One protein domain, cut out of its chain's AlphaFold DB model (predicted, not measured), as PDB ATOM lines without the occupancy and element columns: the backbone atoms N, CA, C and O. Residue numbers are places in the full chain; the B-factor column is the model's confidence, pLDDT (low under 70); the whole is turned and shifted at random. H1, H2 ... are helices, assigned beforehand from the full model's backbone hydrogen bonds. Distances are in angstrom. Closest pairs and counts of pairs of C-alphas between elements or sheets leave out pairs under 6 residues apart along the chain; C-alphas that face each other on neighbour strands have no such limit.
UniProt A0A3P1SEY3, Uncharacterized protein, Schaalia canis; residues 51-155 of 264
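This is residues 51 to 155 of the 264 residues of an uncharacterized protein of Schaalia canis (UniProt A0A3P1SEY3). Four helices, H2, H3, H4 and H6, run along roughly one line as a small, loosely formed bundle; H4 reaches on beyond it, and there H5 packs across it at a slant. H1 sits at the far end near H6, while a long loop, residues 104 to 125, folds back on itself between H4 and H5. The printed part has 105 residues with six named helices, H1 to H6 in chain order, and no named strand: all helix. It is compact, with a radius of gyration of the C-alphas of 14.3 A, in an elongated outline of 45 by 28 by 18 A.

H4, residues 87 to 103, is the hub, touching three helices. It touches H5, residues 126 to 140, at a steep tilt of 48 degrees, opposite ways; the closest C-alphas, of Met 101 and Ala 132, are 5.6 A apart. With residues 90 to 97 alone H4 touches H6, residues 142 to 154, at a shallow tilt of 33 degrees, only just short of steep; Met 93 and Tyr 142 have the closest C-alphas, 6.3 A. H3, residues 74 to 79, forms a helical hairpin with H4, only just touching it with 3 pairs of C-alphas within 8 A; the closest are Ile 79 and Glu 89, 6.5 A. H2, residues 60 to 69, touches residues 144 to 148 of H6 alone, opposite ways at 15 degrees, a shallow tilt; the C-alphas of Ala 66 and Glu 144 are closest, 5.8 A. H1, residues 51 to 58, is close to H6 but not clearly touching; the closest C-alphas, of Ser 55 and Ile 152, are 6.7 A apart. Every O i to N i+4 pair is within hydrogen-bond range in H1, H2, H3, H4 and H6; in H5, 10 of 11 are.

H4 is 24.2 A long from C-alpha 87 at (-1.787, 15.772, 42.174), H5 20.6 A and H6 17.9 A. H1 begins at C-alpha 51, (-15.771, 19.543, 46.677), and H6 ends at C-alpha 154, (-12.981, 15.265, 34.520).

The two C-alphas farthest apart, of Arg 54 and Ser 123, are 45.3 A apart. The printed part has no cut, its one long link is H4 to H5, and no printed residue is under 70 in pLDDT.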
ATOM      1  N   SER A  51     -15.692  20.166  48.002       82.31
ATOM      2  CA  SER A  51     -15.771  19.543  46.677       82.31
ATOM      3  C   SER A  51     -15.061  18.186  46.653       82.31
ATOM      4  O   SER A  51     -15.654  17.188  46.250       82.31
ATOM      5  N   ALA A  52     -13.837  18.107  47.184       82.25
ATOM      6  CA  ALA A  52     -13.085  16.856  47.267       82.25
ATOM      7  C   ALA A  52     -13.809  15.796  48.115       82.25
ATOM      8  O   ALA A  52     -13.892  14.638  47.710       82.25
ATOM      9  N   ALA A  53     -14.385  16.189  49.256       86.56
ATOM     10  CA  ALA A  53     -15.163  15.287  50.102       86.56
ATOM     11  C   ALA A  53     -16.431  14.769  49.402       86.56
ATOM     12  O   ALA A  53     -16.768  13.592  49.521       86.56
ATOM     13  N   ARG A  54     -17.118  15.627  48.638       89.94
ATOM     14  CA  ARG A  54     -18.277  15.231  47.828       89.94
ATOM     15  C   ARG A  54     -17.882  14.237  46.735       89.94
ATOM     16  O   ARG A  54     -18.538  13.208  46.602       89.94
ATOM     17  N   SER A  55     -16.812  14.506  45.988       88.56
ATOM     18  CA  SER A  55     -16.309  13.573  44.972       88.56
ATOM     19  C   SER A  55     -15.919  12.228  45.588       88.56
ATOM     20  O   SER A  55     -16.254  11.187  45.034       88.56
ATOM     21  N   ALA A  56     -15.277  12.231  46.762       90.25
ATOM     22  CA  ALA A  56     -14.925  11.012  47.489       90.25
ATOM     23  C   ALA A  56     -16.155  10.152  47.835       90.25
ATOM     24  O   ALA A  56     -16.107   8.929  47.721       90.25
ATOM     25  N   GLU A  57     -17.272  10.778  48.223       93.56
ATOM     26  CA  GLU A  57     -18.540  10.080  48.470       93.56
ATOM     27  C   GLU A  57     -19.138   9.510  47.174       93.56
ATOM     28  O   GLU A  57     -19.535   8.345  47.134       93.56
ATOM     29  N   LEU A  58     -19.154  10.303  46.099       95.94
ATOM     30  CA  LEU A  58     -19.709   9.899  44.803       95.94
ATOM     31  C   LEU A  58     -18.926   8.757  44.139       95.94
ATOM     32  O   LEU A  58     -19.528   7.947  43.438       95.94
ATOM     33  N   TYR A  59     -17.615   8.681  44.372       96.81
ATOM     34  CA  TYR A  59     -16.708   7.657  43.839       96.81
ATOM     35  C   TYR A  59     -16.377   6.546  44.853       96.81
ATOM     36  O   TYR A  59     -15.474   5.742  44.623       96.81
ATOM     37  N   ALA A  60     -17.078   6.458  45.989       96.38
ATOM     38  CA  ALA A  60     -16.716   5.537  47.076       96.38
ATOM     39  C   ALA A  60     -16.629   4.059  46.641       96.38
ATOM     40  O   ALA A  60     -15.759   3.321  47.112       96.38
ATOM     41  N   ALA A  61     -17.511   3.623  45.733       95.94
ATOM     42  CA  ALA A  61     -17.481   2.270  45.174       95.94
ATOM     43  C   ALA A  61     -16.253   2.038  44.277       95.94
ATOM     44  O   ALA A  61     -15.645   0.969  44.340       95.94
ATOM     45  N   ASP A  62     -15.857   3.046  43.499       96.31
ATOM     46  CA  ASP A  62     -14.691   2.984  42.615       96.31
ATOM     47  C   ASP A  62     -13.389   2.952  43.420       96.31
ATOM     48  O   ASP A  62     -12.499   2.157  43.123       96.31
ATOM     49  N   PHE A  63     -13.301   3.727  44.506       97.81
ATOM     50  CA  PHE A  63     -12.186   3.645  45.454       97.81
ATOM     51  C   PHE A  63     -12.051   2.253  46.078       97.81
ATOM     52  O   PHE A  63     -10.946   1.719  46.190       97.81
ATOM     53  N   GLU A  64     -13.168   1.641  46.474       97.81
ATOM     54  CA  GLU A  64     -13.154   0.287  47.025       97.81
ATOM     55  C   GLU A  64     -12.716  -0.748  45.988       97.81
ATOM     56  O   GLU A  64     -11.874  -1.603  46.273       97.81
ATOM     57  N   GLN A  65     -13.217  -0.638  44.760       97.00
ATOM     58  CA  GLN A  65     -12.797  -1.505  43.669       97.00
ATOM     59  C   GLN A  65     -11.304  -1.332  43.343       97.00
ATOM     60  O   GLN A  65     -10.592  -2.329  43.188       97.00
ATOM     61  N   ALA A  66     -10.808  -0.094  43.295       96.81
ATOM     62  CA  ALA A  66      -9.399   0.198  43.056       96.81
ATOM     63  C   ALA A  66      -8.511  -0.404  44.155       96.81
ATOM     64  O   ALA A  66      -7.491  -1.025  43.844       96.81
ATOM     65  N   ARG A  67      -8.916  -0.328  45.433       97.44
ATOM     66  CA  ARG A  67      -8.192  -0.990  46.535       97.44
ATOM     67  C   ARG A  67      -8.134  -2.503  46.359       97.44
ATOM     68  O   ARG A  67      -7.081  -3.099  46.564       97.44
ATOM     69  N   GLN A  68      -9.227  -3.135  45.943       96.69
ATOM     70  CA  GLN A  68      -9.250  -4.583  45.717       96.69
ATOM     71  C   GLN A  68      -8.316  -5.002  44.574       96.69
ATOM     72  O   GLN A  68      -7.564  -5.968  44.710       96.69
ATOM     73  N   ARG A  69      -8.320  -4.259  43.462       95.19
ATOM     74  CA  ARG A  69      -7.476  -4.545  42.288       95.19
ATOM     75  C   ARG A  69      -5.994  -4.268  42.530       95.19
ATOM     76  O   ARG A  69      -5.142  -4.928  41.943       95.19
ATOM     77  N   THR A  70      -5.680  -3.342  43.434       95.50
ATOM     78  CA  THR A  70      -4.303  -2.939  43.761       95.50
ATOM     79  C   THR A  70      -3.798  -3.509  45.088       95.50
ATOM     80  O   THR A  70      -2.825  -3.003  45.640       95.50
ATOM     81  N   ALA A  71      -4.408  -4.578  45.610       94.94
ATOM     82  CA  ALA A  71      -4.093  -5.127  46.936       94.94
ATOM     83  C   ALA A  71      -2.602  -5.475  47.153       94.94
ATOM     84  O   ALA A  71      -2.124  -5.485  48.284       94.94
ATOM     85  N   ASN A  72      -1.858  -5.739  46.072       92.75
ATOM     86  CA  ASN A  72      -0.429  -6.068  46.108       92.75
ATOM     87  C   ASN A  72       0.504  -4.878  45.797       92.75
ATOM     88  O   ASN A  72       1.712  -5.081  45.688       92.75
ATOM     89  N   ALA A  73      -0.026  -3.659  45.655       94.75
ATOM     90  CA  ALA A  73       0.724  -2.446  45.328       94.75
ATOM     91  C   ALA A  73       0.670  -1.446  46.506       94.75
ATOM     92  O   ALA A  73      -0.291  -0.685  46.621       94.75
ATOM     93  N   PRO A  74       1.683  -1.422  47.399       94.12
ATOM     94  CA  PRO A  74       1.626  -0.653  48.645       94.12
ATOM     95  C   PRO A  74       1.390   0.848  48.462       94.12
ATOM     96  O   PRO A  74       0.582   1.415  49.188       94.12
ATOM     97  N   LEU A  75       2.042   1.478  47.475       94.25
ATOM     98  CA  LEU A  75       1.848   2.907  47.206       94.25
ATOM     99  C   LEU A  75       0.417   3.202  46.735       94.25
ATOM    100  O   LEU A  75      -0.187   4.169  47.178       94.25
ATOM    101  N   ALA A  76      -0.156   2.348  45.881       96.62
ATOM    102  CA  ALA A  76      -1.545   2.499  45.457       96.62
ATOM    103  C   ALA A  76      -2.511   2.359  46.641       96.62
ATOM    104  O   ALA A  76      -3.445   3.143  46.760       96.62
ATOM    105  N   GLN A  77      -2.267   1.413  47.554       97.19
ATOM    106  CA  GLN A  77      -3.071   1.275  48.773       97.19
ATOM    107  C   GLN A  77      -2.984   2.507  49.678       97.19
ATOM    108  O   GLN A  77      -3.996   2.896  50.253       97.19
ATOM    109  N   GLU A  78      -1.799   3.111  49.802       97.19
ATOM    110  CA  GLU A  78      -1.595   4.342  50.571       97.19
ATOM    111  C   GLU A  78      -2.389   5.508  49.973       97.19
ATOM    112  O   GLU A  78      -3.170   6.131  50.686       97.19
ATOM    113  N   ILE A  79      -2.269   5.726  48.660       97.62
ATOM    114  CA  ILE A  79      -2.984   6.788  47.935       97.62
ATOM    115  C   ILE A  79      -4.506   6.593  48.001       97.62
ATOM    116  O   ILE A  79      -5.264   7.545  48.104       97.62
ATOM    117  N   LEU A  80      -4.990   5.352  47.947       97.62
ATOM    118  CA  LEU A  80      -6.428   5.065  47.953       97.62
ATOM    119  C   LEU A  80      -7.037   5.016  49.367       97.62
ATOM    120  O   LEU A  80      -8.228   4.714  49.499       97.62
ATOM    121  N   ALA A  81      -6.257   5.238  50.429       96.88
ATOM    122  CA  ALA A  81      -6.687   4.983  51.806       96.88
ATOM    123  C   ALA A  81      -7.733   5.981  52.323       96.88
ATOM    124  O   ALA A  81      -8.603   5.602  53.109       96.88
ATOM    125  N   ASP A  82      -7.659   7.241  51.899       95.19
ATOM    126  CA  ASP A  82      -8.512   8.331  52.387       95.19
ATOM    127  C   ASP A  82      -9.614   8.742  51.391       95.19
ATOM    128  O   ASP A  82     -10.348   9.701  51.637       95.19
ATOM    129  N   ASN A  83      -9.771   7.985  50.298       96.12
ATOM    130  CA  ASN A  83     -10.666   8.286  49.177       96.12
ATOM    131  C   ASN A  83     -10.402   9.654  48.521       96.12
ATOM    132  O   ASN A  83     -11.315  10.270  47.965       96.12
ATOM    133  N   ARG A  84      -9.162  10.139  48.562       95.06
ATOM    134  CA  ARG A  84      -8.727  11.340  47.859       95.06
ATOM    135  C   ARG A  84      -7.454  11.010  47.096       95.06
ATOM    136  O   ARG A  84      -6.568  10.355  47.606       95.06
ATOM    137  N   ILE A  85      -7.371  11.460  45.848       95.62
ATOM    138  CA  ILE A  85      -6.141  11.342  45.062       95.62
ATOM    139  C   ILE A  85      -5.691  12.752  44.726       95.62
ATOM    140  O   ILE A  85      -6.390  13.496  44.035       95.62
ATOM    141  N   THR A  86      -4.542  13.139  45.254       94.75
ATOM    142  CA  THR A  86      -3.943  14.448  45.026       94.75
ATOM    143  C   THR A  86      -3.006  14.429  43.823       94.75
ATOM    144  O   THR A  86      -2.463  13.397  43.425       94.75
ATOM    145  N   GLU A  87      -2.759  15.609  43.257       94.88
ATOM    146  CA  GLU A  87      -1.787  15.772  42.174       94.88
ATOM    147  C   GLU A  87      -0.381  15.304  42.593       94.88
ATOM    148  O   GLU A  87       0.315  14.640  41.828       94.88
ATOM    149  N   ALA A  88       0.024  15.595  43.835       95.94
ATOM    150  CA  ALA A  88       1.325  15.199  44.367       95.94
ATOM    151  C   ALA A  88       1.481  13.672  44.459       95.94
ATOM    152  O   ALA A  88       2.535  13.138  44.114       95.94
ATOM    153  N   GLU A  89       0.430  12.968  44.880       97.00
ATOM    154  CA  GLU A  89       0.395  11.503  44.906       97.00
ATOM    155  C   GLU A  89       0.477  10.910  43.501       97.00
ATOM    156  O   GLU A  89       1.237   9.968  43.274       97.00
ATOM    157  N   MET A  90      -0.226  11.506  42.535       96.56
ATOM    158  CA  MET A  90      -0.132  11.085  41.139       96.56
ATOM    159  C   MET A  90       1.253  11.313  40.543       96.56
ATOM    160  O   MET A  90       1.743  10.448  39.823       96.56
ATOM    161  N   ILE A  91       1.919  12.426  40.863       95.44
ATOM    162  CA  ILE A  91       3.308  12.669  40.449       95.44
ATOM    163  C   ILE A  91       4.238  11.601  41.039       95.44
ATOM    164  O   ILE A  91       5.082  11.064  40.323       95.44
ATOM    165  N   GLY A  92       4.070  11.250  42.318       94.31
ATOM    166  CA  GLY A  92       4.837  10.171  42.948       94.31
ATOM    167  C   GLY A  92       4.596   8.809  42.288       94.31
ATOM    168  O   GLY A  92       5.537   8.051  42.055       94.31
ATOM    169  N   MET A  93       3.346   8.514  41.924       95.06
ATOM    170  CA  MET A  93       3.002   7.291  41.199       95.06
ATOM    171  C   MET A  93       3.593   7.268  39.781       95.06
ATOM    172  O   MET A  93       4.105   6.235  39.354       95.06
ATOM    173  N   LEU A  94       3.563   8.393  39.063       95.00
ATOM    174  CA  LEU A  94       4.149   8.542  37.725       95.00
ATOM    175  C   LEU A  94       5.668   8.341  37.728       95.00
ATOM    176  O   LEU A  94       6.206   7.731  36.804       95.00
ATOM    177  N   ASP A  95       6.360   8.810  38.768       94.94
ATOM    178  CA  ASP A  95       7.798   8.578  38.945       94.94
ATOM    179  C   ASP A  95       8.103   7.088  39.171       94.94
ATOM    180  O   ASP A  95       8.983   6.513  38.519       94.94
ATOM    181  N   LEU A  96       7.310   6.423  40.021       94.94
ATOM    182  CA  LEU A  96       7.415   4.980  40.251       94.94
ATOM    183  C   LEU A  96       7.138   4.175  38.971       94.94
ATOM    184  O   LEU A  96       7.865   3.228  38.658       94.94
ATOM    185  N   TRP A  97       6.092   4.548  38.236       95.75
ATOM    186  CA  TRP A  97       5.728   3.949  36.957       95.75
ATOM    187  C   TRP A  97       6.839   4.132  35.921       95.75
ATOM    188  O   TRP A  97       7.313   3.150  35.347       95.75
ATOM    189  N   SER A  98       7.330   5.363  35.759       96.06
ATOM    190  CA  SER A  98       8.385   5.678  34.798       96.06
ATOM    191  C   SER A  98       9.679   4.929  35.105       96.06
ATOM    192  O   SER A  98      10.303   4.367  34.204       96.06
ATOM    193  N   THR A  99      10.048   4.848  36.386       96.12
ATOM    194  CA  THR A  99      11.193   4.055  36.849       96.12
ATOM    195  C   THR A  99      11.003   2.575  36.524       96.12
ATOM    196  O   THR A  99      11.907   1.939  35.987       96.12
ATOM    197  N   CYS A 100       9.815   2.018  36.778       96.62
ATOM    198  CA  CYS A 100       9.530   0.623  36.460       96.62
ATOM    199  C   CYS A 100       9.663   0.326  34.958       96.62
ATOM    200  O   CYS A 100      10.252  -0.692  34.584       96.62
ATOM    201  N   MET A 101       9.150   1.210  34.101       97.50
ATOM    202  CA  MET A 101       9.244   1.067  32.648       97.50
ATOM    203  C   MET A 101      10.703   1.087  32.176       97.50
ATOM    204  O   MET A 101      11.115   0.215  31.406       97.50
ATOM    205  N   GLN A 102      11.511   2.014  32.697       97.44
ATOM    206  CA  GLN A 102      12.945   2.086  32.395       97.44
ATOM    207  C   GLN A 102      13.703   0.839  32.872       97.44
ATOM    208  O   GLN A 102      14.488   0.275  32.107       97.44
ATOM    209  N   ASP A 103      13.423   0.354  34.085       97.19
ATOM    210  CA  ASP A 103      14.017  -0.873  34.637       97.19
ATOM    211  C   ASP A 103      13.671  -2.123  33.803       97.19
ATOM    212  O   ASP A 103      14.430  -3.093  33.784       97.19
ATOM    213  N   ASN A 104      12.540  -2.099  33.090       97.12
ATOM    214  CA  ASN A 104      12.110  -3.157  32.171       97.12
ATOM    215  C   ASN A 104      12.562  -2.924  30.717       97.12
ATOM    216  O   ASN A 104      12.127  -3.639  29.815       97.12
ATOM    217  N   GLY A 105      13.475  -1.978  30.485       96.25
ATOM    218  CA  GLY A 105      14.139  -1.789  29.196       96.25
ATOM    219  C   GLY A 105      13.485  -0.766  28.270       96.25
ATOM    220  O   GLY A 105      13.954  -0.611  27.144       96.25
ATOM    221  N   VAL A 106      12.462  -0.033  28.721       97.50
ATOM    222  CA  VAL A 106      11.901   1.096  27.963       97.50
ATOM    223  C   VAL A 106      12.756   2.335  28.218       97.50
ATOM    224  O   VAL A 106      12.485   3.166  29.086       97.50
ATOM    225  N   THR A 107      13.871   2.430  27.501       96.00
ATOM    226  CA  THR A 107      14.849   3.503  27.692       96.00
ATOM    227  C   THR A 107      14.258   4.876  27.392       96.00
ATOM    228  O   THR A 107      13.539   5.064  26.412       96.00
ATOM    229  N   GLY A 108      14.581   5.857  28.240       93.94
ATOM    230  CA  GLY A 108      14.079   7.224  28.104       93.94
ATOM    231  C   GLY A 108      12.601   7.394  28.464       93.94
ATOM    232  O   GLY A 108      12.065   8.470  28.208       93.94
ATOM    233  N   TYR A 109      11.955   6.368  29.036       96.44
ATOM    234  CA  TYR A 109      10.546   6.445  29.399       96.44
ATOM    235  C   TYR A 109      10.291   7.508  30.469       96.44
ATOM    236  O   TYR A 109      10.851   7.449  31.567       96.44
ATOM    237  N   GLN A 110       9.412   8.452  30.159       94.25
ATOM    238  CA  GLN A 110       8.940   9.460  31.093       94.25
ATOM    239  C   GLN A 110       7.491   9.813  30.780       94.25
ATOM    240  O   GLN A 110       7.158  10.119  29.638       94.25
ATOM    241  N   GLU A 111       6.655   9.805  31.810       92.38
ATOM    242  CA  GLU A 111       5.257  10.212  31.741       92.38
ATOM    243  C   GLU A 111       4.981  11.256  32.829       92.38
ATOM    244  O   GLU A 111       5.518  11.193  33.938       92.38
ATOM    245  N   GLY A 112       4.176  12.252  32.494       90.62
ATOM    246  CA  GLY A 112       3.658  13.275  33.392       90.62
ATOM    247  C   GLY A 112       2.129  13.280  33.377       90.62
ATOM    248  O   GLY A 112       1.487  12.453  32.742       90.62
ATOM    249  N   LEU A 113       1.526  14.242  34.075       87.69
ATOM    250  CA  LEU A 113       0.063  14.341  34.188       87.69
ATOM    251  C   LEU A 113      -0.633  14.757  32.883       87.69
ATOM    252  O   LEU A 113      -1.832  14.535  32.724       87.69
ATOM    253  N   ASP A 114       0.105  15.398  31.978       86.31
ATOM    254  CA  ASP A 114      -0.390  15.814  30.670       86.31
ATOM    255  C   ASP A 114      -0.205  14.667  29.661       86.31
ATOM    256  O   ASP A 114       0.910  14.147  29.564       86.31
ATOM    257  N   PRO A 115      -1.231  14.279  28.882       73.75
ATOM    258  CA  PRO A 115      -1.084  13.300  27.804       73.75
ATOM    259  C   PRO A 115       0.098  13.563  26.855       73.75
ATOM    260  O   PRO A 115       0.727  12.613  26.390       73.75
ATOM    261  N   ASP A 116       0.456  14.828  26.613       84.25
ATOM    262  CA  ASP A 116       1.551  15.208  25.705       84.25
ATOM    263  C   ASP A 116       2.953  15.074  26.338       84.25
ATOM    264  O   ASP A 116       3.978  15.338  25.703       84.25
ATOM    265  N   SER A 117       3.030  14.688  27.614       89.06
ATOM    266  CA  SER A 117       4.294  14.566  28.348       89.06
ATOM    267  C   SER A 117       4.994  13.215  28.178       89.06
ATOM    268  O   SER A 117       6.154  13.093  28.579       89.06
ATOM    269  N   LEU A 118       4.312  12.240  27.570       91.38
ATOM    270  CA  LEU A 118       4.817  10.894  27.336       91.38
ATOM    271  C   LEU A 118       6.003  10.899  26.365       91.38
ATOM    272  O   LEU A 118       5.930  11.425  25.255       91.38
ATOM    273  N   LYS A 119       7.113  10.301  26.793       92.75
ATOM    274  CA  LYS A 119       8.358  10.191  26.026       92.75
ATOM    275  C   LYS A 119       8.959   8.812  26.221       92.75
ATOM    276  O   LYS A 119       8.943   8.307  27.336       92.75
ATOM    277  N   TRP A 120       9.547   8.255  25.169       92.12
ATOM    278  CA  TRP A 120      10.493   7.140  25.228       92.12
ATOM    279  C   TRP A 120      11.363   7.136  23.965       92.12
ATOM    280  O   TRP A 120      11.130   7.911  23.039       92.12
ATOM    281  N   ASP A 121      12.396   6.298  23.935       93.75
ATOM    282  CA  ASP A 121      13.229   6.102  22.746       93.75
ATOM    283  C   ASP A 121      12.472   5.305  21.667       93.75
ATOM    284  O   ASP A 121      12.143   4.138  21.875       93.75
ATOM    285  N   ASP A 122      12.219   5.918  20.505       92.19
ATOM    286  CA  ASP A 122      11.497   5.311  19.371       92.19
ATOM    287  C   ASP A 122      12.150   4.025  18.825       92.19
ATOM    288  O   ASP A 122      11.534   3.294  18.049       92.19
ATOM    289  N   SER A 123      13.402   3.737  19.195       95.06
ATOM    290  CA  SER A 123      14.077   2.484  18.844       95.06
ATOM    291  C   SER A 123      13.700   1.299  19.739       95.06
ATOM    292  O   SER A 123      14.048   0.163  19.402       95.06
ATOM    293  N   VAL A 124      12.991   1.529  20.854       94.94
ATOM    294  CA  VAL A 124      12.494   0.462  21.731       94.94
ATOM    295  C   VAL A 124      11.456  -0.373  20.972       94.94
ATOM    296  O   VAL A 124      10.438   0.166  20.534       94.94
ATOM    297  N   PRO A 125      11.668  -1.694  20.826       95.25
ATOM    298  CA  PRO A 125      10.693  -2.554  20.173       95.25
ATOM    299  C   PRO A 125       9.368  -2.610  20.940       95.25
ATOM    300  O   PRO A 125       9.348  -2.643  22.174       95.25
ATOM    301  N   TRP A 126       8.255  -2.675  20.211       92.31
ATOM    302  CA  TRP A 126       6.912  -2.678  20.794       92.31
ATOM    303  C   TRP A 126       6.695  -3.837  21.781       92.31
ATOM    304  O   TRP A 126       6.125  -3.648  22.851       92.31
ATOM    305  N   GLU A 127       7.252  -5.014  21.504       95.31
ATOM    306  CA  GLU A 127       7.166  -6.180  22.388       95.31
ATOM    307  C   GLU A 127       7.918  -6.012  23.723       95.31
ATOM    308  O   GLU A 127       7.642  -6.717  24.699       95.31
ATOM    309  N   VAL A 128       8.905  -5.110  23.775       96.00
ATOM    310  CA  VAL A 128       9.582  -4.734  25.024       96.00
ATOM    311  C   VAL A 128       8.671  -3.811  25.821       96.00
ATOM    312  O   VAL A 128       8.497  -4.015  27.021       96.00
ATOM    313  N   TYR A 129       8.048  -2.848  25.143       94.19
ATOM    314  CA  TYR A 129       7.098  -1.922  25.742       94.19
ATOM    315  C   TYR A 129       5.874  -2.633  26.341       94.19
ATOM    316  O   TYR A 129       5.559  -2.413  27.509       94.19
ATOM    317  N   GLU A 130       5.218  -3.527  25.594       93.75
ATOM    318  CA  GLU A 130       4.067  -4.304  26.085       93.75
ATOM    319  C   GLU A 130       4.421  -5.122  27.329       93.75
ATOM    320  O   GLU A 130       3.746  -5.039  28.355       93.75
ATOM    321  N   ARG A 131       5.540  -5.852  27.283       95.31
ATOM    322  CA  ARG A 131       6.006  -6.658  28.417       95.31
ATOM    323  C   ARG A 131       6.335  -5.803  29.641       95.31
ATOM    324  O   ARG A 131       6.060  -6.209  30.769       95.31
ATOM    325  N   ALA A 132       6.952  -4.640  29.431       95.88
ATOM    326  CA  ALA A 132       7.240  -3.700  30.506       95.88
ATOM    327  C   ALA A 132       5.945  -3.197  31.151       95.88
ATOM    328  O   ALA A 132       5.834  -3.233  32.376       95.88
ATOM    329  N   GLN A 133       4.944  -2.825  30.346       93.88
ATOM    330  CA  GLN A 133       3.637  -2.417  30.856       93.88
ATOM    331  C   GLN A 133       2.982  -3.516  31.695       93.88
ATOM    332  O   GLN A 133       2.607  -3.253  32.835       93.88
ATOM    333  N   GLU A 134       2.886  -4.748  31.186       91.12
ATOM    334  CA  GLU A 134       2.290  -5.876  31.919       91.12
ATOM    335  C   GLU A 134       2.955  -6.084  33.289       91.12
ATOM    336  O   GLU A 134       2.278  -6.194  34.316       91.12
ATOM    337  N   ASN A 135       4.291  -6.064  33.325       92.12
ATOM    338  CA  ASN A 135       5.059  -6.198  34.562       92.12
ATOM    339  C   ASN A 135       4.816  -5.030  35.527       92.12
ATOM    340  O   ASN A 135       4.703  -5.222  36.742       92.12
ATOM    341  N   CYS A 136       4.768  -3.807  35.002       94.69
ATOM    342  CA  CYS A 136       4.666  -2.600  35.808       94.69
ATOM    343  C   CYS A 136       3.248  -2.348  36.324       94.69
ATOM    344  O   CYS A 136       3.109  -1.841  37.440       94.69
ATOM    345  N   ILE A 137       2.203  -2.754  35.594       89.50
ATOM    346  CA  ILE A 137       0.803  -2.635  36.033       89.50
ATOM    347  C   ILE A 137       0.612  -3.399  37.342       89.50
ATOM    348  O   ILE A 137       0.186  -2.820  38.344       89.50
ATOM    349  N   ALA A 138       1.017  -4.672  37.368       81.38
ATOM    350  CA  ALA A 138       0.874  -5.524  38.547       81.38
ATOM    351  C   ALA A 138       1.690  -5.024  39.753       81.38
ATOM    352  O   ALA A 138       1.291  -5.224  40.899       81.38
ATOM    353  N   LYS A 139       2.840  -4.383  39.503       89.38
ATOM    354  CA  LYS A 139       3.772  -3.936  40.547       89.38
ATOM    355  C   LYS A 139       3.387  -2.594  41.169       89.38
ATOM    356  O   LYS A 139       3.605  -2.395  42.362       89.38
ATOM    357  N   THR A 140       2.887  -1.664  40.363       93.62
ATOM    358  CA  THR A 140       2.694  -0.265  40.781       93.62
ATOM    359  C   THR A 140       1.251   0.053  41.144       93.62
ATOM    360  O   THR A 140       1.019   0.911  41.987       93.62
ATOM    361  N   GLY A 141       0.277  -0.627  40.527       93.75
ATOM    362  CA  GLY A 141      -1.129  -0.228  40.611       93.75
ATOM    363  C   GLY A 141      -1.433   1.098  39.899       93.75
ATOM    364  O   GLY A 141      -2.533   1.620  40.061       93.75
ATOM    365  N   TYR A 142      -0.487   1.631  39.111       94.00
ATOM    366  CA  TYR A 142      -0.591   2.931  38.443       94.00
ATOM    367  C   TYR A 142      -1.888   3.078  37.649       94.00
ATOM    368  O   TYR A 142      -2.592   4.065  37.825       94.00
ATOM    369  N   PHE A 143      -2.226   2.080  36.828       91.88
ATOM    370  CA  PHE A 143      -3.373   2.135  35.920       91.88
ATOM    371  C   PHE A 143      -4.713   2.332  36.646       91.88
ATOM    372  O   PHE A 143      -5.531   3.146  36.230       91.88
ATOM    373  N   GLU A 144      -4.932   1.633  37.762       94.62
ATOM    374  CA  GLU A 144      -6.179   1.759  38.531       94.62
ATOM    375  C   GLU A 144      -6.283   3.137  39.200       94.62
ATOM    376  O   GLU A 144      -7.334   3.778  39.163       94.62
ATOM    377  N   VAL A 145      -5.180   3.624  39.778       96.19
ATOM    378  CA  VAL A 145      -5.146   4.933  40.446       96.19
ATOM    379  C   VAL A 145      -5.272   6.070  39.427       96.19
ATOM    380  O   VAL A 145      -6.020   7.018  39.661       96.19
ATOM    381  N   SER A 146      -4.604   5.976  38.272       94.25
ATOM    382  CA  SER A 146      -4.626   7.013  37.236       94.25
ATOM    383  C   SER A 146      -5.991   7.137  36.558       94.25
ATOM    384  O   SER A 146      -6.464   8.257  36.338       94.25
ATOM    385  N   ILE A 147      -6.679   6.019  36.298       93.06
ATOM    386  CA  ILE A 147      -8.060   6.024  35.793       93.06
ATOM    387  C   ILE A 147      -9.000   6.701  36.783       93.06
ATOM    388  O   ILE A 147      -9.830   7.523  36.375       93.06
ATOM    389  N   LEU A 148      -8.880   6.375  38.070       95.94
ATOM    390  CA  LEU A 148      -9.744   6.947  39.093       95.94
ATOM    391  C   LEU A 148      -9.476   8.447  39.268       95.94
ATOM    392  O   LEU A 148     -10.413   9.245  39.239       95.94
ATOM    393  N   TYR A 149      -8.203   8.849  39.333       95.56
ATOM    394  CA  TYR A 149      -7.799  10.256  39.377       95.56
ATOM    395  C   TYR A 149      -8.359  11.048  38.195       95.56
ATOM    396  O   TYR A 149      -8.961  12.112  38.374       95.56
ATOM    397  N   ARG A 150      -8.211  10.518  36.975       92.94
ATOM    398  CA  ARG A 150      -8.735  11.159  35.768       92.94
ATOM    399  C   ARG A 150     -10.252  11.271  35.828       92.94
ATOM    400  O   ARG A 150     -10.768  12.343  35.537       92.94
ATOM    401  N   SER A 151     -10.951  10.208  36.226       93.38
ATOM    402  CA  SER A 151     -12.414  10.192  36.356       93.38
ATOM    403  C   SER A 151     -12.914  11.279  37.306       93.38
ATOM    404  O   SER A 151     -13.756  12.083  36.913       93.38
ATOM    405  N   ILE A 152     -12.325  11.379  38.501       94.44
ATOM    406  CA  ILE A 152     -12.672  12.404  39.494       94.44
ATOM    407  C   ILE A 152     -12.356  13.811  38.972       94.44
ATOM    408  O   ILE A 152     -13.131  14.740  39.186       94.44
ATOM    409  N   THR A 153     -11.243  13.976  38.254       92.19
ATOM    410  CA  THR A 153     -10.820  15.279  37.721       92.19
ATOM    411  C   THR A 153     -11.741  15.771  36.600       92.19
ATOM    412  O   THR A 153     -12.089  16.950  36.558       92.19
ATOM    413  N   VAL A 154     -12.151  14.888  35.682       89.81
ATOM    414  CA  VAL A 154     -12.981  15.265  34.520       89.81
ATOM    415  C   VAL A 154     -14.483  15.230  34.809       89.81
ATOM    416  O   VAL A 154     -15.253  15.903  34.127       89.81
ATOM    417  N   ASN A 155     -14.910  14.443  35.796       91.56
ATOM    418  CA  ASN A 155     -16.309  14.231  36.153       91.56
ATOM    419  C   ASN A 155     -16.491  14.211  37.684       91.56
ATOM    420  O   ASN A 155     -16.953  13.215  38.231       91.56
TER     421      ASN A 155